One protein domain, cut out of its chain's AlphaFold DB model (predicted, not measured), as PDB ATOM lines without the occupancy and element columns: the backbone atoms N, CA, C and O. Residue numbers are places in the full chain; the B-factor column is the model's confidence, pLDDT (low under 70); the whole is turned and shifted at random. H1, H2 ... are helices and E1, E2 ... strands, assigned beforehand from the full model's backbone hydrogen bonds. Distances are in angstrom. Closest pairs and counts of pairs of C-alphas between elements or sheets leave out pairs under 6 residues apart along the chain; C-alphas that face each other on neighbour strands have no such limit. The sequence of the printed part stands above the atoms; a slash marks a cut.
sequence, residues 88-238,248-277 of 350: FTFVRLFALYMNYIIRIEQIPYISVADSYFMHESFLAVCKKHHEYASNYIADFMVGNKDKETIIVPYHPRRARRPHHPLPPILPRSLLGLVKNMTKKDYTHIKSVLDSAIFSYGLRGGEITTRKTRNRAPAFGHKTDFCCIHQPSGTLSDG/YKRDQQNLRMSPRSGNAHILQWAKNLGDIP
ATOM      1  N   PHE A  88     161.767 119.346 101.139       85.56
ATOM      2  CA  PHE A  88     162.185 120.735 100.978       85.56
ATOM      3  C   PHE A  88     161.827 121.612 102.186       85.56
ATOM      4  O   PHE A  88     162.548 122.560 102.485       85.56
ATOM      5  N   THR A  89     160.770 121.274 102.924       90.19
ATOM      6  CA  THR A  89     160.422 121.940 104.191       90.19
ATOM      7  C   THR A  89     161.539 121.849 105.238       90.19
ATOM      8  O   THR A  89     161.824 122.839 105.909       90.19
ATOM      9  N   PHE A  90     162.259 120.724 105.326       93.81
ATOM     10  CA  PHE A  90     163.454 120.616 106.174       93.81
ATOM     11  C   PHE A  90     164.634 121.418 105.635       93.81
ATOM     12  O   PHE A  90     165.388 121.987 106.421       93.81
ATOM     13  N   VAL A  91     164.797 121.485 104.309       92.12
ATOM     14  CA  VAL A  91     165.829 122.328 103.683       92.12
ATOM     15  C   VAL A  91     165.584 123.795 104.012       92.12
ATOM     16  O   VAL A  91     166.511 124.484 104.435       92.12
ATOM     17  N   ARG A  92     164.331 124.248 103.905       93.12
ATOM     18  CA  ARG A  92     163.916 125.594 104.298       93.12
ATOM     19  C   ARG A  92     164.184 125.840 105.783       93.12
ATOM     20  O   ARG A  92     164.866 126.804 106.109       93.12
ATOM     21  N   LEU A  93     163.722 124.954 106.675       95.88
ATOM     22  CA  LEU A  93     163.965 125.062 108.122       95.88
ATOM     23  C   LEU A  93     165.457 125.205 108.438       95.88
ATOM     24  O   LEU A  93     165.857 126.083 109.198       95.88
ATOM     25  N   PHE A  94     166.280 124.350 107.836       96.00
ATOM     26  CA  PHE A  94     167.714 124.353 108.068       96.00
ATOM     27  C   PHE A  94     168.385 125.623 107.535       96.00
ATOM     28  O   PHE A  94     169.262 126.167 108.196       96.00
ATOM     29  N   ALA A  95     167.955 126.131 106.377       93.81
ATOM     30  CA  ALA A  95     168.441 127.389 105.818       93.81
ATOM     31  C   ALA A  95     168.139 128.587 106.720       93.81
ATOM     32  O   ALA A  95     169.025 129.397 106.994       93.81
ATOM     33  N   LEU A  96     166.912 128.650 107.232       95.12
ATOM     34  CA  LEU A  96     166.465 129.686 108.157       95.12
ATOM     35  C   LEU A  96     167.246 129.627 109.475       95.12
ATOM     36  O   LEU A  96     167.767 130.642 109.934       95.12
ATOM     37  N   TYR A  97     167.396 128.434 110.051       95.31
ATOM     38  CA  TYR A  97     168.201 128.245 111.256       95.31
ATOM     39  C   TYR A  97     169.675 128.594 111.022       95.31
ATOM     40  O   TYR A  97     170.281 129.315 111.809       95.31
ATOM     41  N   MET A  98     170.264 128.145 109.911       94.00
ATOM     42  CA  MET A  98     171.654 128.449 109.582       94.00
ATOM     43  C   MET A  98     171.880 129.953 109.431       94.00
ATOM     44  O   MET A  98     172.868 130.465 109.951       94.00
ATOM     45  N   ASN A  99     170.972 130.668 108.766       93.38
ATOM     46  CA  ASN A  99     171.070 132.118 108.630       93.38
ATOM     47  C   ASN A  99     170.954 132.839 109.982       93.38
ATOM     48  O   ASN A  99     171.690 133.791 110.236       93.38
ATOM     49  N   TYR A 100     170.068 132.369 110.862       92.44
ATOM     50  CA  TYR A 100     169.961 132.864 112.234       92.44
ATOM     51  C   TYR A 100     171.267 132.674 113.011       92.44
ATOM     52  O   TYR A 100     171.808 133.634 113.560       92.44
ATOM     53  N   ILE A 101     171.830 131.465 112.975       92.31
ATOM     54  CA  ILE A 101     173.086 131.150 113.653       92.31
ATOM     55  C   ILE A 101     174.259 131.944 113.071       92.31
ATOM     56  O   ILE A 101     175.047 132.487 113.834       92.31
ATOM     57  N   ILE A 102     174.354 132.094 111.747       91.12
ATOM     58  CA  ILE A 102     175.372 132.939 111.093       91.12
ATOM     59  C   ILE A 102     175.333 134.374 111.631       91.12
ATOM     60  O   ILE A 102     176.385 134.981 111.819       91.12
ATOM     61  N   ARG A 103     174.138 134.919 111.889       89.50
ATOM     62  CA  ARG A 103     173.983 136.268 112.449       89.50
ATOM     63  C   ARG A 103     174.398 136.335 113.913       89.50
ATOM     64  O   ARG A 103     175.116 137.261 114.275       89.50
ATOM     65  N   ILE A 104     173.977 135.371 114.731       90.19
ATOM     66  CA  ILE A 104     174.323 135.330 116.161       90.19
ATOM     67  C   ILE A 104     175.817 135.109 116.367       90.19
ATOM     68  O   ILE A 104     176.448 135.846 117.116       90.19
ATOM     69  N   GLU A 105     176.385 134.119 115.681       90.62
ATOM     70  CA  GLU A 105     177.811 133.788 115.739       90.62
ATOM     71  C   GLU A 105     178.674 134.807 114.969       90.62
ATOM     72  O   GLU A 105     179.896 134.687 114.967       90.62
ATOM     73  N   GLN A 106     178.055 135.796 114.309       89.06
ATOM     74  CA  GLN A 106     178.708 136.805 113.468       89.06
ATOM     75  C   GLN A 106     179.684 136.191 112.455       89.06
ATOM     76  O   GLN A 106     180.770 136.720 112.214       89.06
ATOM     77  N   ILE A 107     179.295 135.068 111.840       87.19
ATOM     78  CA  ILE A 107     180.152 134.392 110.866       87.19
ATOM     79  C   ILE A 107     180.377 135.351 109.690       87.19
ATOM     80  O   ILE A 107     179.411 135.855 109.086       87.19
ATOM     81  N   PRO A 108     181.646 135.647 109.368       78.81
ATOM     82  CA  PRO A 108     181.954 136.633 108.358       78.81
ATOM     83  C   PRO A 108     181.632 136.078 106.968       78.81
ATOM     84  O   PRO A 108     181.593 134.870 106.748       78.81
ATOM     85  N   TYR A 109     181.377 136.993 106.034       82.31
ATOM     86  CA  TYR A 109     181.321 136.734 104.594       82.31
ATOM     87  C   TYR A 109     180.273 135.739 104.072       82.31
ATOM     88  O   TYR A 109     180.212 135.566 102.862       82.31
ATOM     89  N   ILE A 110     179.413 135.136 104.896       86.69
ATOM     90  CA  ILE A 110     178.334 134.252 104.431       86.69
ATOM     91  C   ILE A 110     176.954 134.669 104.938       86.69
ATOM     92  O   ILE A 110     176.816 135.230 106.022       86.69
ATOM     93  N   SER A 111     175.921 134.382 104.149       90.81
ATOM     94  CA  SER A 111     174.512 134.391 104.561       90.81
ATOM     95  C   SER A 111     173.721 133.333 103.791       90.81
ATOM     96  O   SER A 111     174.172 132.850 102.749       90.81
ATOM     97  N   VAL A 112     172.550 132.943 104.302       92.12
ATOM     98  CA  VAL A 112     171.695 131.927 103.667       92.12
ATOM     99  C   VAL A 112     170.290 132.492 103.484       92.12
ATOM    100  O   VAL A 112     169.674 132.959 104.438       92.12
ATOM    101  N   ALA A 113     169.792 132.474 102.252       92.25
ATOM    102  CA  ALA A 113     168.471 132.983 101.914       92.25
ATOM    103  C   ALA A 113     167.365 131.971 102.247       92.25
ATOM    104  O   ALA A 113     167.567 130.756 102.156       92.25
ATOM    105  N   ASP A 114     166.174 132.481 102.569       93.12
ATOM    106  CA  ASP A 114     164.956 131.675 102.627       93.12
ATOM    107  C   ASP A 114     164.673 131.113 101.231       93.12
ATOM    108  O   ASP A 114     164.642 131.829 100.224       93.12
ATOM    109  N   SER A 115     164.470 129.804 101.164       89.00
ATOM    110  CA  SER A 115     164.230 129.107  99.914       89.00
ATOM    111  C   SER A 115     162.761 129.136  99.482       89.00
ATOM    112  O   SER A 115     162.457 128.579  98.436       89.00
ATOM    113  N   TYR A 116     161.842 129.782 100.212       91.25
ATOM    114  CA  TYR A 116     160.394 129.737  99.936       91.25
ATOM    115  C   TYR A 116     160.009 129.915  98.456       91.25
ATOM    116  O   TYR A 116     159.269 129.096  97.932       91.25
ATOM    117  N   PHE A 117     160.541 130.926  97.758       90.81
ATOM    118  CA  PHE A 117     160.259 131.152  96.328       90.81
ATOM    119  C   PHE A 117     161.166 130.356  95.372       90.81
ATOM    120  O   PHE A 117     160.979 130.366  94.154       90.81
ATOM    121  N   MET A 118     162.189 129.692  95.902       89.12
ATOM    122  CA  MET A 118     163.296 129.094  95.158       89.12
ATOM    123  C   MET A 118     162.975 127.654  94.789       89.12
ATOM    124  O   MET A 118     163.702 126.716  95.100       89.12
ATOM    125  N   HIS A 119     161.860 127.451  94.109       84.75
ATOM    126  CA  HIS A 119     161.537 126.148  93.563       84.75
ATOM    127  C   HIS A 119     160.812 126.286  92.236       84.75
ATOM    128  O   HIS A 119     160.030 127.201  91.984       84.75
ATOM    129  N   GLU A 120     161.086 125.335  91.361       84.06
ATOM    130  CA  GLU A 120     160.655 125.372  89.972       84.06
ATOM    131  C   GLU A 120     159.132 125.335  89.834       84.06
ATOM    132  O   GLU A 120     158.587 125.977  88.943       84.06
ATOM    133  N   SER A 121     158.430 124.647  90.738       81.25
ATOM    134  CA  SER A 121     156.962 124.633  90.749       81.25
ATOM    135  C   SER A 121     156.342 126.005  91.027       81.25
ATOM    136  O   SER A 121     155.167 126.177  90.734       81.25
ATOM    137  N   PHE A 122     157.092 126.970  91.574       85.69
ATOM    138  CA  PHE A 122     156.649 128.358  91.730       85.69
ATOM    139  C   PHE A 122     157.180 129.243  90.613       85.69
ATOM    140  O   PHE A 122     156.400 129.979  90.008       85.69
ATOM    141  N   LEU A 123     158.471 129.129  90.289       88.62
ATOM    142  CA  LEU A 123     159.078 129.963  89.252       88.62
ATOM    143  C   LEU A 123     158.514 129.689  87.854       88.62
ATOM    144  O   LEU A 123     158.372 130.616  87.075       88.62
ATOM    145  N   ALA A 124     158.159 128.449  87.518       86.50
ATOM    146  CA  ALA A 124     157.658 128.117  86.183       86.50
ATOM    147  C   ALA A 124     156.190 128.526  85.942       86.50
ATOM    148  O   ALA A 124     155.665 128.275  84.861       86.50
ATOM    149  N   VAL A 125     155.502 129.100  86.939       86.31
ATOM    150  CA  VAL A 125     154.056 129.374  86.864       86.31
ATOM    151  C   VAL A 125     153.761 130.620  86.039       86.31
ATOM    152  O   VAL A 125     152.992 130.559  85.085       86.31
ATOM    153  N   CYS A 126     154.323 131.768  86.421       87.75
ATOM    154  CA  CYS A 126     154.056 133.035  85.748       87.75
ATOM    155  C   CYS A 126     155.126 134.088  86.058       87.75
ATOM    156  O   CYS A 126     155.849 134.009  87.051       87.75
ATOM    157  N   LYS A 127     155.160 135.144  85.238       91.50
ATOM    158  CA  LYS A 127     156.104 136.261  85.382       91.50
ATOM    159  C   LYS A 127     156.039 136.937  86.761       91.50
ATOM    160  O   LYS A 127     157.068 137.332  87.298       91.50
ATOM    161  N   LYS A 128     154.851 137.028  87.365       92.81
ATOM    162  CA  LYS A 128     154.677 137.646  88.689       92.81
ATOM    163  C   LYS A 128     155.437 136.886  89.784       92.81
ATOM    164  O   LYS A 128     156.026 137.497  90.666       92.81
ATOM    165  N   HIS A 129     155.470 135.555  89.707       91.44
ATOM    166  CA  HIS A 129     156.245 134.725  90.635       91.44
ATOM    167  C   HIS A 129     157.754 134.927  90.455       91.44
ATOM    168  O   HIS A 129     158.477 135.039  91.446       91.44
ATOM    169  N   HIS A 130     158.227 135.055  89.208       92.38
ATOM    170  CA  HIS A 130     159.609 135.466  88.925       92.38
ATOM    171  C   HIS A 130     159.952 136.806  89.572       92.38
ATOM    172  O   HIS A 130     161.015 136.931  90.174       92.38
ATOM    173  N   GLU A 131     159.063 137.792  89.463       94.50
ATOM    174  CA  GLU A 131     159.254 139.121  90.050       94.50
ATOM    175  C   GLU A 131     159.307 139.058  91.583       94.50
ATOM    176  O   GLU A 131     160.202 139.657  92.175       94.50
ATOM    177  N   TYR A 132     158.435 138.275  92.230       94.00
ATOM    178  CA  TYR A 132     158.491 138.050  93.681       94.00
ATOM    179  C   TYR A 132     159.824 137.441  94.124       94.00
ATOM    180  O   TYR A 132     160.475 137.972  95.025       94.00
ATOM    181  N   ALA A 133     160.271 136.378  93.452       94.38
ATOM    182  CA  ALA A 133     161.540 135.726  93.756       94.38
ATOM    183  C   ALA A 133     162.741 136.659  93.521       94.38
ATOM    184  O   ALA A 133     163.650 136.731  94.348       94.38
ATOM    185  N   SER A 134     162.738 137.400  92.408       95.38
ATOM    186  CA  SER A 134     163.802 138.340  92.046       95.38
ATOM    187  C   SER A 134     163.893 139.499  93.035       95.38
ATOM    188  O   SER A 134     164.988 139.844  93.478       95.38
ATOM    189  N   ASN A 135     162.753 140.085  93.406       95.69
ATOM    190  CA  ASN A 135     162.698 141.176  94.375       95.69
ATOM    191  C   ASN A 135     163.182 140.719  95.749       95.69
ATOM    192  O   ASN A 135     164.012 141.405  96.338       95.69
ATOM    193  N   TYR A 136     162.738 139.542  96.202       95.38
ATOM    194  CA  TYR A 136     163.200 138.952  97.455       95.38
ATOM    195  C   TYR A 136     164.726 138.782  97.480       95.38
ATOM    196  O   TYR A 136     165.380 139.234  98.416       95.38
ATOM    197  N   ILE A 137     165.315 138.185  96.436       95.19
ATOM    198  CA  ILE A 137     166.771 137.983  96.376       95.19
ATOM    199  C   ILE A 137     167.518 139.314  96.288       95.19
ATOM    200  O   ILE A 137     168.568 139.455  96.908       95.19
ATOM    201  N   ALA A 138     166.984 140.310  95.580       94.12
ATOM    202  CA  ALA A 138     167.573 141.645  95.548       94.12
ATOM    203  C   ALA A 138     167.578 142.305  96.938       94.12
ATOM    204  O   ALA A 138     168.624 142.793  97.360       94.12
ATOM    205  N   ASP A 139     166.463 142.266  97.675       94.25
ATOM    206  CA  ASP A 139     166.392 142.776  99.054       94.25
ATOM    207  C   ASP A 139     167.321 142.011  99.995       94.25
ATOM    208  O   ASP A 139     168.007 142.612 100.824       94.25
ATOM    209  N   PHE A 140     167.402 140.690  99.826       93.81
ATOM    210  CA  PHE A 140     168.328 139.855 100.576       93.81
ATOM    211  C   PHE A 140     169.787 140.243 100.301       93.81
ATOM    212  O   PHE A 140     170.561 140.379 101.246       93.81
ATOM    213  N   MET A 141     170.167 140.483  99.042       92.69
ATOM    214  CA  MET A 141     171.514 140.947  98.680       92.69
ATOM    215  C   MET A 141     171.815 142.335  99.253       92.69
ATOM    216  O   MET A 141     172.889 142.537  99.807       92.69
ATOM    217  N   VAL A 142     170.872 143.283  99.187       92.44
ATOM    218  CA  VAL A 142     171.044 144.621  99.788       92.44
ATOM    219  C   VAL A 142     171.242 144.520 101.301       92.44
ATOM    220  O   VAL A 142     172.135 145.162 101.858       92.44
ATOM    221  N   GLY A 143     170.433 143.693 101.970       90.94
ATOM    222  CA  GLY A 143     170.507 143.475 103.413       90.94
ATOM    223  C   GLY A 143     171.760 142.730 103.883       90.94
ATOM    224  O   GLY A 143     172.065 142.780 105.069       90.94
ATOM    225  N   ASN A 144     172.483 142.075 102.969       89.50
ATOM    226  CA  ASN A 144     173.710 141.320 103.232       89.50
ATOM    227  C   ASN A 144     174.859 141.788 102.319       89.50
ATOM    228  O   ASN A 144     175.678 140.981 101.889       89.50
ATOM    229  N   LYS A 145     174.914 143.083 101.979       87.62
ATOM    230  CA  LYS A 145     175.913 143.639 101.043       87.62
ATOM    231  C   LYS A 145     177.366 143.509 101.520       87.62
ATOM    232  O   LYS A 145     178.287 143.642 100.724       87.62
ATOM    233  N   ASP A 146     177.564 143.297 102.819       84.56
ATOM    234  CA  ASP A 146     178.850 143.020 103.467       84.56
ATOM    235  C   ASP A 146     179.281 141.552 103.325       84.56
ATOM    236  O   ASP A 146     180.427 141.205 103.618       84.56
ATOM    237  N   LYS A 147     178.368 140.674 102.903       84.31
ATOM    238  CA  LYS A 147     178.649 139.255 102.720       84.31
ATOM    239  C   LYS A 147     179.205 139.026 101.331       84.31
ATOM    240  O   LYS A 147     178.629 139.441 100.331       84.31
ATOM    241  N   GLU A 148     180.309 138.294 101.275       79.88
ATOM    242  CA  GLU A 148     180.845 137.849 100.000       79.88
ATOM    243  C   GLU A 148     179.938 136.762  99.439       79.88
ATOM    244  O   GLU A 148     179.484 136.885  98.318       79.88
ATOM    245  N   THR A 149     179.603 135.743 100.225       84.00
ATOM    246  CA  THR A 149     178.850 134.561  99.809       84.00
ATOM    247  C   THR A 149     177.403 134.580 100.287       84.00
ATOM    248  O   THR A 149     177.106 134.751 101.467       84.00
ATOM    249  N   ILE A 150     176.482 134.297  99.373       88.75
ATOM    250  CA  ILE A 150     175.081 134.023  99.681       88.75
ATOM    251  C   ILE A 150     174.779 132.569  99.293       88.75
ATOM    252  O   ILE A 150     175.153 132.101  98.225       88.75
ATOM    253  N   ILE A 151     174.106 131.803 100.141       89.19
ATOM    254  CA  ILE A 151     173.606 130.473  99.773       89.19
ATOM    255  C   ILE A 151     172.109 130.591  99.527       89.19
ATOM    256  O   ILE A 151     171.375 131.064 100.387       89.19
ATOM    257  N   VAL A 152     171.648 130.134  98.365       89.56
ATOM    258  CA  VAL A 152     170.219 130.056  98.032       89.56
ATOM    259  C   VAL A 152     169.889 128.596  97.740       89.56
ATOM    260  O   VAL A 152     170.207 128.107  96.653       89.56
ATOM    261  N   PRO A 153     169.282 127.866  98.693       88.69
ATOM    262  CA  PRO A 153     168.767 126.536  98.414       88.69
ATOM    263  C   PRO A 153     167.651 126.624  97.373       88.69
ATOM    264  O   PRO A 153     166.822 127.529  97.425       88.69
ATOM    265  N   TYR A 154     167.603 125.667  96.449       85.25
ATOM    266  CA  TYR A 154     166.561 125.618  95.427       85.25
ATOM    267  C   TYR A 154     166.047 124.212  95.154       85.25
ATOM    268  O   TYR A 154     166.777 123.236  95.249       85.25
ATOM    269  N   HIS A 155     164.792 124.078  94.746       81.50
ATOM    270  CA  HIS A 155     164.210 122.788  94.387       81.50
ATOM    271  C   HIS A 155     163.770 122.738  92.912       81.50
ATOM    272  O   HIS A 155     162.749 123.335  92.562       81.50
ATOM    273  N   PRO A 156     164.492 122.051  91.999       75.00
ATOM    274  CA  PRO A 156     164.058 121.955  90.612       75.00
ATOM    275  C   PRO A 156     162.878 121.005  90.471       75.00
ATOM    276  O   PRO A 156     162.678 120.090  91.274       75.00
ATOM    277  N   ARG A 157     162.141 121.157  89.375       65.75
ATOM    278  CA  ARG A 157     161.031 120.271  89.052       65.75
ATOM    279  C   ARG A 157     161.581 118.930  88.602       65.75
ATOM    280  O   ARG A 157     162.522 118.844  87.812       65.75
ATOM    281  N   ARG A 158     160.948 117.870  89.094       52.56
ATOM    282  CA  ARG A 158     161.147 116.518  88.576       52.56
ATOM    283  C   ARG A 158     160.606 116.483  87.142       52.56
ATOM    284  O   ARG A 158     159.452 116.845  86.911       52.56
ATOM    285  N   ALA A 159     161.405 116.042  86.172       37.38
ATOM    286  CA  ALA A 159     160.831 115.578  84.907       37.38
ATOM    287  C   ALA A 159     159.809 114.461  85.218       37.38
ATOM    288  O   ALA A 159     159.937 113.807  86.250       37.38
ATOM    289  N   ARG A 160     158.794 114.241  84.366       30.92
ATOM    290  CA  ARG A 160     157.699 113.249  84.541       30.92
ATOM    291  C   ARG A 160     158.162 111.769  84.521       30.92
ATOM    292  O   ARG A 160     157.542 110.923  83.887       30.92
ATOM    293  N   ARG A 161     159.261 111.436  85.196       27.20
ATOM    294  CA  ARG A 161     159.698 110.079  85.532       27.20
ATOM    295  C   ARG A 161     160.111 110.054  87.006       27.20
ATOM    296  O   ARG A 161     160.653 111.046  87.494       27.20
ATOM    297  N   PRO A 162     159.844 108.962  87.735       28.62
ATOM    298  CA  PRO A 162     159.856 108.952  89.190       28.62
ATOM    299  C   PRO A 162     161.269 108.858  89.772       28.62
ATOM    300  O   PRO A 162     161.499 108.018  90.620       28.62
ATOM    301  N   HIS A 163     162.225 109.707  89.385       30.55
ATOM    302  CA  HIS A 163     163.519 109.749  90.064       30.55
ATOM    303  C   HIS A 163     164.102 111.177  90.132       30.55
ATOM    304  O   HIS A 163     164.217 111.862  89.119       30.55
ATOM    305  N   HIS A 164     164.524 111.562  91.347       33.34
ATOM    306  CA  HIS A 164     165.446 112.662  91.708       33.34
ATOM    307  C   HIS A 164     164.883 114.081  91.915       33.34
ATOM    308  O   HIS A 164     164.436 114.722  90.964       33.34
ATOM    309  N   PRO A 165     165.044 114.668  93.115       33.22
ATOM    310  CA  PRO A 165     165.124 116.122  93.311       33.22
ATOM    311  C   PRO A 165     166.620 116.575  93.323       33.22
ATOM    312  O   PRO A 165     167.455 115.760  92.943       33.22
ATOM    313  N   LEU A 166     166.967 117.878  93.436       40.47
ATOM    314  CA  LEU A 166     168.309 118.466  93.799       40.47
ATOM    315  C   LEU A 166     168.521 119.919  93.274       40.47
ATOM    316  O   LEU A 166     168.328 120.088  92.075       40.47
ATOM    317  N   PRO A 167     169.057 120.895  94.041       32.19
ATOM    318  CA  PRO A 167     169.185 122.336  93.707       32.19
ATOM    319  C   PRO A 167     170.187 122.801  92.606       32.19
ATOM    320  O   PRO A 167     171.261 122.226  92.483       32.19
ATOM    321  N   PRO A 168     169.917 123.920  91.892       34.28
ATOM    322  CA  PRO A 168     170.817 124.837  91.181       34.28
ATOM    323  C   PRO A 168     171.382 125.983  91.996       34.28
ATOM    324  O   PRO A 168     170.678 126.595  92.796       34.28
ATOM    325  N   ILE A 169     172.595 126.381  91.599       44.00
ATOM    326  CA  ILE A 169     173.293 127.601  92.018       44.00
ATOM    327  C   ILE A 169     174.316 128.040  90.944       44.00
ATOM    328  O   ILE A 169     174.786 127.187  90.181       44.00
ATOM    329  N   LEU A 170     174.631 129.354  90.868       30.59
ATOM    330  CA  LEU A 170     175.476 130.009  89.853       30.59
ATOM    331  C   LEU A 170     176.234 131.288  90.338       30.59
ATOM    332  O   LEU A 170     175.683 132.042  91.133       30.59
ATOM    333  N   PRO A 171     177.474 131.563  89.851       33.03
ATOM    334  CA  PRO A 171     178.436 132.515  90.434       33.03
ATOM    335  C   PRO A 171     178.314 134.019  90.090       33.03
ATOM    336  O   PRO A 171     178.429 134.451  88.938       33.03
ATOM    337  N   ARG A 172     178.431 134.832  91.148       31.91
ATOM    338  CA  ARG A 172     179.710 135.518  91.462       31.91
ATOM    339  C   ARG A 172     180.107 135.464  92.936       31.91
ATOM    340  O   ARG A 172     181.283 135.627  93.215       31.91
ATOM    341  N   SER A 173     179.185 135.052  93.793       33.81
ATOM    342  CA  SER A 173     179.437 134.465  95.110       33.81
ATOM    343  C   SER A 173     178.082 134.046  95.685       33.81
ATOM    344  O   SER A 173     177.608 134.485  96.724       33.81
ATOM    345  N   LEU A 174     177.425 133.190  94.905       35.66
ATOM    346  CA  LEU A 174     176.250 132.443  95.301       35.66
ATOM    347  C   LEU A 174     176.603 130.987  95.008       35.66
ATOM    348  O   LEU A 174     176.830 130.650  93.843       35.66
ATOM    349  N   LEU A 175     176.887 130.197  96.050       35.25
ATOM    350  CA  LEU A 175     177.788 129.034  95.964       35.25
ATOM    351  C   LEU A 175     177.060 127.691  96.095       35.25
ATOM    352  O   LEU A 175     176.306 127.439  97.028       35.25
ATOM    353  N   GLY A 176     177.263 126.880  95.056       38.88
ATOM    354  CA  GLY A 176     176.415 125.790  94.603       38.88
ATOM    355  C   GLY A 176     176.875 124.421  94.965       38.88
ATOM    356  O   GLY A 176     178.057 124.177  94.787       38.88
ATOM    357  N   LEU A 177     175.981 123.526  95.396       36.06
ATOM    358  CA  LEU A 177     176.353 122.143  95.676       36.06
ATOM    359  C   LEU A 177     175.221 121.134  95.354       36.06
ATOM    360  O   LEU A 177     174.299 120.994  96.142       36.06
ATOM    361  N   VAL A 178     175.248 120.550  94.141       33.34
ATOM    362  CA  VAL A 178     175.217 119.117  93.735       33.34
ATOM    363  C   VAL A 178     175.107 119.059  92.191       33.34
ATOM    364  O   VAL A 178     174.164 119.578  91.596       33.34
ATOM    365  N   LYS A 179     176.047 118.398  91.506       34.56
ATOM    366  CA  LYS A 179     176.004 118.097  90.065       34.56
ATOM    367  C   LYS A 179     175.377 116.712  89.867       34.56
ATOM    368  O   LYS A 179     175.721 115.769  90.567       34.56
ATOM    369  N   ASN A 180     174.450 116.597  88.920       36.66
ATOM    370  CA  ASN A 180     173.826 115.330  88.528       36.66
ATOM    371  C   ASN A 180     174.388 114.852  87.183       36.66
ATOM    372  O   ASN A 180     174.804 115.666  86.359       36.66
ATOM    373  N   MET A 181     174.338 113.537  86.935       34.22
ATOM    374  CA  MET A 181     174.713 112.940  85.640       34.22
ATOM    375  C   MET A 181     173.722 113.270  84.506       34.22
ATOM    376  O   MET A 181     174.030 113.063  83.337       34.22
ATOM    377  N   THR A 182     172.543 113.815  84.826       48.41
ATOM    378  CA  THR A 182     171.547 114.303  83.861       48.41
ATOM    379  C   THR A 182     171.467 115.832  83.885       48.41
ATOM    380  O   THR A 182     171.376 116.451  84.948       48.41
ATOM    381  N   LYS A 183     171.507 116.463  82.703       55.03
ATOM    382  CA  LYS A 183     171.425 117.924  82.545       55.03
ATOM    383  C   LYS A 183     170.040 118.407  82.991       55.03
ATOM    384  O   LYS A 183     169.057 118.181  82.292       55.03
ATOM    385  N   LYS A 184     169.962 119.046  84.160       64.38
ATOM    386  CA  LYS A 184     168.726 119.658  84.668       64.38
ATOM    387  C   LYS A 184     168.481 121.023  84.034       64.38
ATOM    388  O   LYS A 184     169.427 121.730  83.678       64.38
ATOM    389  N   ASP A 185     167.205 121.381  83.922       72.94
ATOM    390  CA  ASP A 185     166.808 122.717  83.503       72.94
ATOM    391  C   ASP A 185     166.887 123.682  84.689       72.94
ATOM    392  O   ASP A 185     166.293 123.467  85.744       72.94
ATOM    393  N   TYR A 186     167.668 124.737  84.498       80.12
ATOM    394  CA  TYR A 186     167.896 125.800  85.469       80.12
ATOM    395  C   TYR A 186     167.567 127.169  84.872       80.12
ATOM    396  O   TYR A 186     168.071 128.191  85.330       80.12
ATOM    397  N   THR A 187     166.769 127.194  83.806       85.62
ATOM    398  CA  THR A 187     166.431 128.405  83.057       85.62
ATOM    399  C   THR A 187     165.716 129.423  83.937       85.62
ATOM    400  O   THR A 187     166.114 130.588  83.969       85.62
ATOM    401  N   HIS A 188     164.722 128.994  84.720       90.00
ATOM    402  CA  HIS A 188     163.936 129.922  85.526       90.00
ATOM    403  C   HIS A 188     164.738 130.547  86.667       90.00
ATOM    404  O   HIS A 188     164.725 131.769  86.797       90.00
ATOM    405  N   ILE A 189     165.500 129.761  87.432       89.38
ATOM    406  CA  ILE A 189     166.356 130.313  88.493       89.38
ATOM    407  C   ILE A 189     167.469 131.207  87.948       89.38
ATOM    408  O   ILE A 189     167.757 132.245  88.533       89.38
ATOM    409  N   LYS A 190     168.063 130.865  86.794       89.50
ATOM    410  CA  LYS A 190     169.046 131.722  86.109       89.50
ATOM    411  C   LYS A 190     168.460 133.095  85.823       89.50
ATOM    412  O   LYS A 190     169.104 134.101  86.096       89.50
ATOM    413  N   SER A 191     167.237 133.106  85.298       91.00
ATOM    414  CA  SER A 191     166.503 134.328  84.992       91.00
ATOM    415  C   SER A 191     166.189 135.148  86.250       91.00
ATOM    416  O   SER A 191     166.405 136.360  86.252       91.00
ATOM    417  N   VAL A 192     165.753 134.499  87.342       93.31
ATOM    418  CA  VAL A 192     165.535 135.157  88.647       93.31
ATOM    419  C   VAL A 192     166.815 135.812  89.151       93.31
ATOM    420  O   VAL A 192     166.793 136.985  89.504       93.31
ATOM    421  N   LEU A 193     167.931 135.082  89.166       92.25
ATOM    422  CA  LEU A 193     169.206 135.593  89.667       92.25
ATOM    423  C   LEU A 193     169.718 136.768  88.819       92.25
ATOM    424  O   LEU A 193     170.167 137.768  89.373       92.25
ATOM    425  N   ASP A 194     169.609 136.686  87.489       90.88
ATOM    426  CA  ASP A 194     169.998 137.787  86.596       90.88
ATOM    427  C   ASP A 194     169.101 139.028  86.775       90.88
ATOM    428  O   ASP A 194     169.580 140.160  86.743       90.88
ATOM    429  N   SER A 195     167.808 138.833  87.037       93.31
ATOM    430  CA  SER A 195     166.882 139.935  87.342       93.31
ATOM    431  C   SER A 195     167.161 140.550  88.722       93.31
ATOM    432  O   SER A 195     167.064 141.769  88.907       93.31
ATOM    433  N   ALA A 196     167.565 139.722  89.687       93.94
ATOM    434  CA  ALA A 196     167.866 140.152  91.043       93.94
ATOM    435  C   ALA A 196     169.150 140.987  91.101       93.94
ATOM    436  O   ALA A 196     169.165 142.008  91.783       93.94
ATOM    437  N   ILE A 197     170.212 140.614  90.368       90.69
ATOM    438  CA  ILE A 197     171.457 141.404  90.343       90.69
ATOM    439  C   ILE A 197     171.242 142.777  89.706       90.69
ATOM    440  O   ILE A 197     171.770 143.768  90.206       90.69
ATOM    441  N   PHE A 198     170.419 142.863  88.658       90.25
ATOM    442  CA  PHE A 198     170.017 144.147  88.088       90.25
ATOM    443  C   PHE A 198     169.299 145.013  89.134       90.25
ATOM    444  O   PHE A 198     169.678 146.162  89.362       90.25
ATOM    445  N   SER A 199     168.314 144.435  89.825       93.25
ATOM    446  CA  SER A 199     167.538 145.125  90.863       93.25
ATOM    447  C   SER A 199     168.393 145.542  92.064       93.25
ATOM    448  O   SER A 199     168.190 146.618  92.616       93.25
ATOM    449  N   TYR A 200     169.381 144.735  92.448       92.94
ATOM    450  CA  TYR A 200     170.343 145.065  93.499       92.94
ATOM    451  C   TYR A 200     171.170 146.303  93.157       92.94
ATOM    452  O   TYR A 200     171.290 147.194  93.995       92.94
ATOM    453  N   GLY A 201     171.646 146.422  91.912       89.62
ATOM    454  CA  GLY A 201     172.339 147.628  91.447       89.62
ATOM    455  C   GLY A 201     171.462 148.878  91.529       89.62
ATOM    456  O   GLY A 201     171.895 149.906  92.043       89.62
ATOM    457  N   LEU A 202     170.197 148.772  91.105       91.81
ATOM    458  CA  LEU A 202     169.229 149.875  91.212       91.81
ATOM    459  C   LEU A 202     168.935 150.287  92.663       91.81
ATOM    460  O   LEU A 202     168.573 151.433  92.911       91.81
ATOM    461  N   ARG A 203     169.104 149.372  93.623       94.31
ATOM    462  CA  ARG A 203     168.903 149.610  95.062       94.31
ATOM    463  C   ARG A 203     170.180 150.066  95.784       94.31
ATOM    464  O   ARG A 203     170.230 150.035  97.010       94.31
ATOM    465  N   GLY A 204     171.207 150.490  95.043       87.56
ATOM    466  CA  GLY A 204     172.467 150.996  95.601       87.56
ATOM    467  C   GLY A 204     173.480 149.907  95.964       87.56
ATOM    468  O   GLY A 204     174.447 150.178  96.675       87.56
ATOM    469  N   GLY A 205     173.262 148.678  95.499       88.19
ATOM    470  CA  GLY A 205     174.217 147.588  95.609       88.19
ATOM    471  C   GLY A 205     175.415 147.770  94.677       88.19
ATOM    472  O   GLY A 205     175.259 148.105  93.502       88.19
ATOM    473  N   GLU A 206     176.625 147.521  95.177       85.81
ATOM    474  CA  GLU A 206     177.837 147.633  94.366       85.81
ATOM    475  C   GLU A 206     177.988 146.430  93.428       85.81
ATOM    476  O   GLU A 206     178.057 145.279  93.865       85.81
ATOM    477  N   ILE A 207     178.073 146.692  92.120       84.44
ATOM    478  CA  ILE A 207     178.255 145.660  91.096       84.44
ATOM    479  C   ILE A 207     179.630 145.806  90.452       84.44
ATOM    480  O   ILE A 207     179.852 146.645  89.585       84.44
ATOM    481  N   THR A 208     180.537 144.895  90.792       78.00
ATOM    482  CA  THR A 208     181.867 144.796  90.165       78.00
ATOM    483  C   THR A 208     181.889 143.826  88.972       78.00
ATOM    484  O   THR A 208     182.939 143.557  88.373       78.00
ATOM    485  N   THR A 209     180.738 143.237  88.608       69.81
ATOM    486  CA  THR A 209     180.653 142.309  87.475       69.81
ATOM    487  C   THR A 209     180.674 142.995  86.125       69.81
ATOM    488  O   THR A 209     179.907 143.903  85.849       69.81
ATOM    489  N   ARG A 210     181.551 142.493  85.249       73.44
ATOM    490  CA  ARG A 210     181.594 142.870  83.831       73.44
ATOM    491  C   ARG A 210     180.667 142.008  82.972       73.44
ATOM    492  O   ARG A 210     180.541 142.257  81.780       73.44
ATOM    493  N   LYS A 211     180.068 140.952  83.540       82.12
ATOM    494  CA  LYS A 211     179.171 140.068  82.790       82.12
ATOM    495  C   LYS A 211     177.831 140.755  82.588       82.12
ATOM    496  O   LYS A 211     177.190 141.160  83.554       82.12
ATOM    497  N   THR A 212     177.411 140.825  81.334       85.00
ATOM    498  CA  THR A 212     176.108 141.347  80.944       85.00
ATOM    499  C   THR A 212     175.357 140.321  80.104       85.00
ATOM    500  O   THR A 212     175.952 139.505  79.394       85.00
ATOM    501  N   ARG A 213     174.029 140.334  80.198       84.44
ATOM    502  CA  ARG A 213     173.116 139.611  79.308       84.44
ATOM    503  C   ARG A 213     171.978 140.559  78.967       84.44
ATOM    504  O   ARG A 213     171.454 141.223  79.851       84.44
ATOM    505  N   ASN A 214     171.636 140.673  77.686       85.31
ATOM    506  CA  ASN A 214     170.626 141.628  77.207       85.31
ATOM    507  C   ASN A 214     170.881 143.072  77.689       85.31
ATOM    508  O   ASN A 214     169.952 143.781  78.054       85.31
ATOM    509  N   ARG A 215     172.156 143.500  77.700       85.62
ATOM    510  CA  ARG A 215     172.622 144.828  78.162       85.62
ATOM    511  C   ARG A 215     172.402 145.134  79.655       85.62
ATOM    512  O   ARG A 215     172.726 146.235  80.080       85.62
ATOM    513  N   ALA A 216     171.944 144.173  80.455       87.00
ATOM    514  CA  ALA A 216     171.862 144.285  81.911       87.00
ATOM    515  C   ALA A 216     172.987 143.476  82.591       87.00
ATOM    516  O   ALA A 216     173.425 142.469  82.021       87.00
ATOM    517  N   PRO A 217     173.468 143.873  83.787       86.25
ATOM    518  CA  PRO A 217     174.314 143.034  84.628       86.25
ATOM    519  C   PRO A 217     173.700 141.650  84.833       86.25
ATOM    520  O   PRO A 217     172.497 141.519  85.030       86.25
ATOM    521  N   ALA A 218     174.539 140.620  84.778       85.06
ATOM    522  CA  ALA A 218     174.116 139.234  84.922       85.06
ATOM    523  C   ALA A 218     175.158 138.426  85.696       85.06
ATOM    524  O   ALA A 218     176.362 138.729  85.678       85.06
ATOM    525  N   PHE A 219     174.711 137.350  86.337       82.94
ATOM    526  CA  PHE A 219     175.622 136.410  86.968       82.94
ATOM    527  C   PHE A 219     176.336 135.554  85.918       82.94
ATOM    528  O   PHE A 219     175.846 135.258  84.821       82.94
ATOM    529  N   GLY A 220     177.553 135.134  86.260       78.94
ATOM    530  CA  GLY A 220     178.145 133.995  85.584       78.94
ATOM    531  C   GLY A 220     177.352 132.758  85.963       78.94
ATOM    532  O   GLY A 220     177.028 132.592  87.122       78.94
ATOM    533  N   HIS A 221     177.071 131.876  85.011       78.19
ATOM    534  CA  HIS A 221     176.274 130.683  85.269       78.19
ATOM    535  C   HIS A 221     177.118 129.416  85.085       78.19
ATOM    536  O   HIS A 221     177.288 128.954  83.965       78.19
ATOM    537  N   LYS A 222     177.646 128.863  86.190       72.00
ATOM    538  CA  LYS A 222     178.378 127.589  86.288       72.00
ATOM    539  C   LYS A 222     177.588 126.495  87.031       72.00
ATOM    540  O   LYS A 222     177.483 126.530  88.251       72.00
ATOM    541  N   THR A 223     177.069 125.516  86.295       68.56
ATOM    542  CA  THR A 223     176.260 124.398  86.832       68.56
ATOM    543  C   THR A 223     177.054 123.096  87.013       68.56
ATOM    544  O   THR A 223     176.486 122.075  87.382       68.56
ATOM    545  N   ASP A 224     178.344 123.098  86.683       58.81
ATOM    546  CA  ASP A 224     179.213 121.924  86.548       58.81
ATOM    547  C   ASP A 224     180.417 121.958  87.512       58.81
ATOM    548  O   ASP A 224     181.527 121.559  87.162       58.81
ATOM    549  N   PHE A 225     180.225 122.449  88.737       57.47
ATOM    550  CA  PHE A 225     181.276 122.457  89.758       57.47
ATOM    551  C   PHE A 225     181.486 121.061  90.387       57.47
ATOM    552  O   PHE A 225     180.648 120.165  90.266       57.47
ATOM    553  N   CYS A 226     182.640 120.875  91.032       55.84
ATOM    554  CA  CYS A 226     182.981 119.652  91.758       55.84
ATOM    555  C   CYS A 226     182.246 119.633  93.104       55.84
ATOM    556  O   CYS A 226     182.290 120.621  93.835       55.84
ATOM    557  N   CYS A 227     181.558 118.539  93.411       64.12
ATOM    558  CA  CYS A 227     180.818 118.337  94.653       64.12
ATOM    559  C   CYS A 227     180.565 116.847  94.861       64.12
ATOM    560  O   CYS A 227     180.629 116.069  93.911       64.12
ATOM    561  N   ILE A 228     180.182 116.474  96.076       67.12
ATOM    562  CA  ILE A 228     179.707 115.121  96.350       67.12
ATOM    563  C   ILE A 228     178.427 114.879  95.552       67.12
ATOM    564  O   ILE A 228     177.518 115.711  95.510       67.12
ATOM    565  N   HIS A 229     178.385 113.731  94.887       66.81
ATOM    566  CA  HIS A 229     177.270 113.347  94.046       66.81
ATOM    567  C   HIS A 229     176.376 112.374  94.787       66.81
ATOM    568  O   HIS A 229     176.830 111.359  95.314       66.81
ATOM    569  N   GLN A 230     175.083 112.661  94.757       70.31
ATOM    570  CA  GLN A 230     174.089 111.685  95.136       70.31
ATOM    571  C   GLN A 230     174.173 110.471  94.187       70.31
ATOM    572  O   GLN A 230     174.116 110.658  92.966       70.31
ATOM    573  N   PRO A 231     174.245 109.229  94.703       68.25
ATOM    574  CA  PRO A 231     174.170 108.041  93.872       68.25
ATOM    575  C   PRO A 231     172.869 107.999  93.068       68.25
ATOM    576  O   PRO A 231     171.775 108.253  93.594       68.25
ATOM    577  N   SER A 232     172.990 107.627  91.793       66.69
ATOM    578  CA  SER A 232     171.847 107.419  90.905       66.69
ATOM    579  C   SER A 232     170.839 106.452  91.532       66.69
ATOM    580  O   SER A 232     171.199 105.446  92.133       66.69
ATOM    581  N   GLY A 233     169.556 106.767  91.390       65.19
ATOM    582  CA  GLY A 233     168.437 105.987  91.938       65.19
ATOM    583  C   GLY A 233     167.998 106.345  93.366       65.19
ATOM    584  O   GLY A 233     166.929 105.906  93.782       65.19
ATOM    585  N   THR A 234     168.750 107.159  94.113       69.69
ATOM    586  CA  THR A 234     168.388 107.506  95.502       69.69
ATOM    587  C   THR A 234     167.467 108.738  95.590       69.69
ATOM    588  O   THR A 234     167.297 109.489  94.622       69.69
ATOM    589  N   LEU A 235     166.848 108.944  96.762       74.12
ATOM    590  CA  LEU A 235     165.965 110.083  97.079       74.12
ATOM    591  C   LEU A 235     166.520 110.984  98.200       74.12
ATOM    592  O   LEU A 235     165.818 111.873  98.664       74.12
ATOM    593  N   SER A 236     167.768 110.775  98.613       75.81
ATOM    594  CA  SER A 236     168.436 111.438  99.741       75.81
ATOM    595  C   SER A 236     169.008 112.821  99.410       75.81
ATOM    596  O   SER A 236     169.889 113.317 100.104       75.81
ATOM    597  N   ASP A 237     168.511 113.465  98.361       76.75
ATOM    598  CA  ASP A 237     169.046 114.709  97.818       76.75
ATOM    599  C   ASP A 237     169.131 115.837  98.853       76.75
ATOM    600  O   ASP A 237     170.161 116.500  98.954       76.75
ATOM    601  N   GLY A 238     168.092 116.013  99.672       83.44
ATOM    602  CA  GLY A 238     168.090 117.037 100.711       83.44
ATOM    603  C   GLY A 238     169.204 116.833 101.744       83.44
ATOM    604  O   GLY A 238     169.778 117.815 102.197       83.44
ATOM    605  N   TYR A 248     180.073 124.760 103.638       80.56
ATOM    606  CA  TYR A 248     180.312 126.192 103.452       80.56
ATOM    607  C   TYR A 248     180.405 126.937 104.781       80.56
ATOM    608  O   TYR A 248     181.320 127.739 104.952       80.56
ATOM    609  N   LYS A 249     179.507 126.662 105.740       85.12
ATOM    610  CA  LYS A 249     179.593 127.269 107.079       85.12
ATOM    611  C   LYS A 249     180.956 126.960 107.724       85.12
ATOM    612  O   LYS A 249     181.636 127.882 108.172       85.12
ATOM    613  N   ARG A 250     181.370 125.686 107.727       83.88
ATOM    614  CA  ARG A 250     182.651 125.212 108.288       83.88
ATOM    615  C   ARG A 250     183.847 125.872 107.600       83.88
ATOM    616  O   ARG A 250     184.794 126.274 108.269       83.88
ATOM    617  N   ASP A 251     183.829 125.999 106.276       78.12
ATOM    618  CA  ASP A 251     184.924 126.610 105.517       78.12
ATOM    619  C   ASP A 251     185.108 128.102 105.857       78.12
ATOM    620  O   ASP A 251     186.239 128.554 106.052       78.12
ATOM    621  N   GLN A 252     184.002 128.835 106.033       78.88
ATOM    622  CA  GLN A 252     184.026 130.236 106.475       78.88
ATOM    623  C   GLN A 252     184.552 130.403 107.897       78.88
ATOM    624  O   GLN A 252     185.366 131.288 108.146       78.88
ATOM    625  N   GLN A 253     184.150 129.526 108.816       78.81
ATOM    626  CA  GLN A 253     184.675 129.525 110.185       78.81
ATOM    627  C   GLN A 253     186.181 129.225 110.225       78.81
ATOM    628  O   GLN A 253     186.900 129.766 111.058       78.81
ATOM    629  N   ASN A 254     186.674 128.413 109.287       75.75
ATOM    630  CA  ASN A 254     188.094 128.097 109.148       75.75
ATOM    631  C   ASN A 254     188.885 129.140 108.327       75.75
ATOM    632  O   ASN A 254     190.070 128.919 108.073       75.75
ATOM    633  N   LEU A 255     188.248 130.241 107.893       65.31
ATOM    634  CA  LEU A 255     188.835 131.329 107.092       65.31
ATOM    635  C   LEU A 255     189.524 130.855 105.796       65.31
ATOM    636  O   LEU A 255     190.503 131.451 105.341       65.31
ATOM    637  N   ARG A 256     189.047 129.757 105.193       61.41
ATOM    638  CA  ARG A 256     189.728 129.123 104.046       61.41
ATOM    639  C   ARG A 256     189.358 129.728 102.690       61.41
ATOM    640  O   ARG A 256     190.167 129.641 101.758       61.41
ATOM    641  N   MET A 257     188.213 130.402 102.565       54.97
ATOM    642  CA  MET A 257     187.969 131.300 101.432       54.97
ATOM    643  C   MET A 257     188.655 132.642 101.692       54.97
ATOM    644  O   MET A 257     188.158 133.481 102.433       54.97
ATOM    645  N   SER A 258     189.815 132.840 101.067       46.41
ATOM    646  CA  SER A 258     190.380 134.174 100.879       46.41
ATOM    647  C   SER A 258     189.771 134.771  99.607       46.41
ATOM    648  O   SER A 258     189.673 134.048  98.607       46.41
ATOM    649  N   PRO A 259     189.484 136.087  99.561       45.00
ATOM    650  CA  PRO A 259     189.032 136.779  98.347       45.00
ATOM    651  C   PRO A 259     189.958 136.564  97.136       45.00
ATOM    652  O   PRO A 259     189.572 136.789  95.991       45.00
ATOM    653  N   ARG A 260     191.205 136.130  97.378       45.41
ATOM    654  CA  ARG A 260     192.245 135.920  96.363       45.41
ATOM    655  C   ARG A 260     192.437 134.456  95.944       45.41
ATOM    656  O   ARG A 260     193.105 134.226  94.941       45.41
ATOM    657  N   SER A 261     191.899 133.464  96.668       49.06
ATOM    658  CA  SER A 261     192.300 132.047  96.509       49.06
ATOM    659  C   SER A 261     191.430 131.198  95.569       49.06
ATOM    660  O   SER A 261     191.644 129.990  95.455       49.06
ATOM    661  N   GLY A 262     190.481 131.797  94.841       52.88
ATOM    662  CA  GLY A 262     189.837 131.154  93.684       52.88
ATOM    663  C   GLY A 262     189.175 129.798  93.971       52.88
ATOM    664  O   GLY A 262     189.248 128.896  93.139       52.88
ATOM    665  N   ASN A 263     188.543 129.641  95.140       57.03
ATOM    666  CA  ASN A 263     187.869 128.412  95.585       57.03
ATOM    667  C   ASN A 263     188.761 127.152  95.589       57.03
ATOM    668  O   ASN A 263     188.235 126.040  95.613       57.03
ATOM    669  N   ALA A 264     190.094 127.284  95.560       60.06
ATOM    670  CA  ALA A 264     191.001 126.143  95.420       60.06
ATOM    671  C   ALA A 264     190.833 125.117  96.552       60.06
ATOM    672  O   ALA A 264     190.827 123.918  96.287       60.06
ATOM    673  N   HIS A 265     190.614 125.580  97.788       59.56
ATOM    674  CA  HIS A 265     190.381 124.707  98.937       59.56
ATOM    675  C   HIS A 265     189.067 123.921  98.823       59.56
ATOM    676  O   HIS A 265     189.087 122.708  98.984       59.56
ATOM    677  N   ILE A 266     187.950 124.565  98.471       59.66
ATOM    678  CA  ILE A 266     186.653 123.884  98.293       59.66
ATOM    679  C   ILE A 266     186.697 122.934  97.096       59.66
ATOM    680  O   ILE A 266     186.154 121.837  97.156       59.66
ATOM    681  N   LEU A 267     187.381 123.310  96.013       61.75
ATOM    682  CA  LEU A 267     187.598 122.414  94.879       61.75
ATOM    683  C   LEU A 267     188.459 121.212  95.275       61.75
ATOM    684  O   LEU A 267     188.182 120.108  94.819       61.75
ATOM    685  N   GLN A 268     189.476 121.403  96.115       64.88
ATOM    686  CA  GLN A 268     190.303 120.311  96.621       64.88
ATOM    687  C   GLN A 268     189.534 119.429  97.609       64.88
ATOM    688  O   GLN A 268     189.610 118.214  97.507       64.88
ATOM    689  N   TRP A 269     188.751 120.020  98.508       67.06
ATOM    690  CA  TRP A 269     187.821 119.329  99.400       67.06
ATOM    691  C   TRP A 269     186.828 118.487  98.599       67.06
ATOM    692  O   TRP A 269     186.733 117.286  98.816       67.06
ATOM    693  N   ALA A 270     186.173 119.079  97.599       62.41
ATOM    694  CA  ALA A 270     185.210 118.392  96.751       62.41
ATOM    695  C   ALA A 270     185.857 117.271  95.927       62.41
ATOM    696  O   ALA A 270     185.239 116.227  95.753       62.41
ATOM    697  N   LYS A 271     187.102 117.454  95.462       64.31
ATOM    698  CA  LYS A 271     187.887 116.386  94.822       64.31
ATOM    699  C   LYS A 271     188.190 115.258  95.809       64.31
ATOM    700  O   LYS A 271     187.895 114.113  95.509       64.31
ATOM    701  N   ASN A 272     188.696 115.592  96.995       65.06
ATOM    702  CA  ASN A 272     189.042 114.625  98.039       65.06
ATOM    703  C   ASN A 272     187.812 113.854  98.558       65.06
ATOM    704  O   ASN A 272     187.942 112.717  98.999       65.06
ATOM    705  N   LEU A 273     186.626 114.470  98.525       59.22
ATOM    706  CA  LEU A 273     185.355 113.861  98.931       59.22
ATOM    707  C   LEU A 273     184.600 113.168  97.805       59.22
ATOM    708  O   LEU A 273     183.800 112.286  98.096       59.22
ATOM    709  N   GLY A 274     184.850 113.521  96.544       56.44
ATOM    710  CA  GLY A 274     184.318 112.785  95.394       56.44
ATOM    711  C   GLY A 274     184.712 111.305  95.416       56.44
ATOM    712  O   GLY A 274     183.958 110.471  94.922       56.44
ATOM    713  N   ASP A 275     185.832 110.993  96.074       57.00
ATOM    714  CA  ASP A 275     186.362 109.640  96.258       57.00
ATOM    715  C   ASP A 275     185.911 108.976  97.578       57.00
ATOM    716  O   ASP A 275     186.281 107.834  97.861       57.00
ATOM    717  N   ILE A 276     185.119 109.664  98.417       60.69
ATOM    718  CA  ILE A 276     184.673 109.120  99.703       60.69
ATOM    719  C   ILE A 276     183.484 108.165  99.496       60.69
ATOM    720  O   ILE A 276     182.436 108.571  98.992       60.69
ATOM    721  N   PRO A 277     183.595 106.892  99.921       58.91
ATOM    722  CA  PRO A 277     182.516 105.923  99.766       58.91
ATOM    723  C   PRO A 277     181.288 106.281 100.621       58.91
ATOM    724  O   PRO A 277     181.421 106.723 101.762       58.91
TER     725      PRO A 277
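This is residues 88 to 238 and 248 to 277 of the 350 residues of the protein "Genome assembly, chromosome: II" of Triticum aestivum (UniProt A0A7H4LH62). A tiny parallel pair of strands, E1 and E2, lies near the middle, with H1 packed beside E1 and the crossed helices H3 and H4 on another side, H2 at one end of them. Two long unnamed stretches, residues 152 to 186 and 203 to 238, fill out much of the rest, and H6 lies far out. The 181 printed residues, under half in named elements, run H1 E1 H2 H3 E2 H4 H5 H6, mostly helix; the whole is compact, radius of gyration of the C-alphas 16.2 A, spanning 46 by 41 by 31 A.

E1 is residues 110 to 112 and E2 149 to 151. H1, residues 88 to 104, 24.3 A long, begins at C-alpha 88 (162.185, 120.735, 100.978). H2 is residues 120 to 123, H3 127 to 143, 24.2 A, H4 187 to 202, 23.1 A, and H5 248 to 253. H6, residues 264 to 274, 14.9 A, ends at C-alpha 274 (184.318, 112.785, 95.394).

E1 and E2 are parallel at 20 degrees, with N 151 and O 111 2.8 A apart, within hydrogen-bond range. E1, H2 H3, E2 form a strand-helix-strand unit, parallel strands joined through helices, with a right-handed crossover. The closest C-alphas of H1 and E1, Asn 99 and Val 112, are 5.0 A apart; those of E1 and H5, Ile 110 and Gln 252, 7.3 A. H3 and H4 touch, closest C-alphas Ser 134 and Ala 196 at 4.6 A, at a steep tilt of 49 degrees, the same way. H2 touches H4 through residues 188 to 189 alone, closest C-alphas Leu 123 and His 188 at 6.1 A, and touches H3 only at the corner. H5 and H6 are close but not clearly touching, C-alphas Asp 251 and Ile 266 at 7.9 A. Every O i to N i+4 pair is within range in H1, H3, H4, H5 and H6; H2 is too short for one.

C-alphas 202 and 277, the farthest apart, are 46.7 A apart. Residues 239 to 247 are cut out, a 15.5 A gap between C-alphas 238 and 248; the link E2 to H4 is long. Model pLDDT is under 70 at residues 157 to 184, 209, 223 to 229, 231 to 234 and 255 to 277.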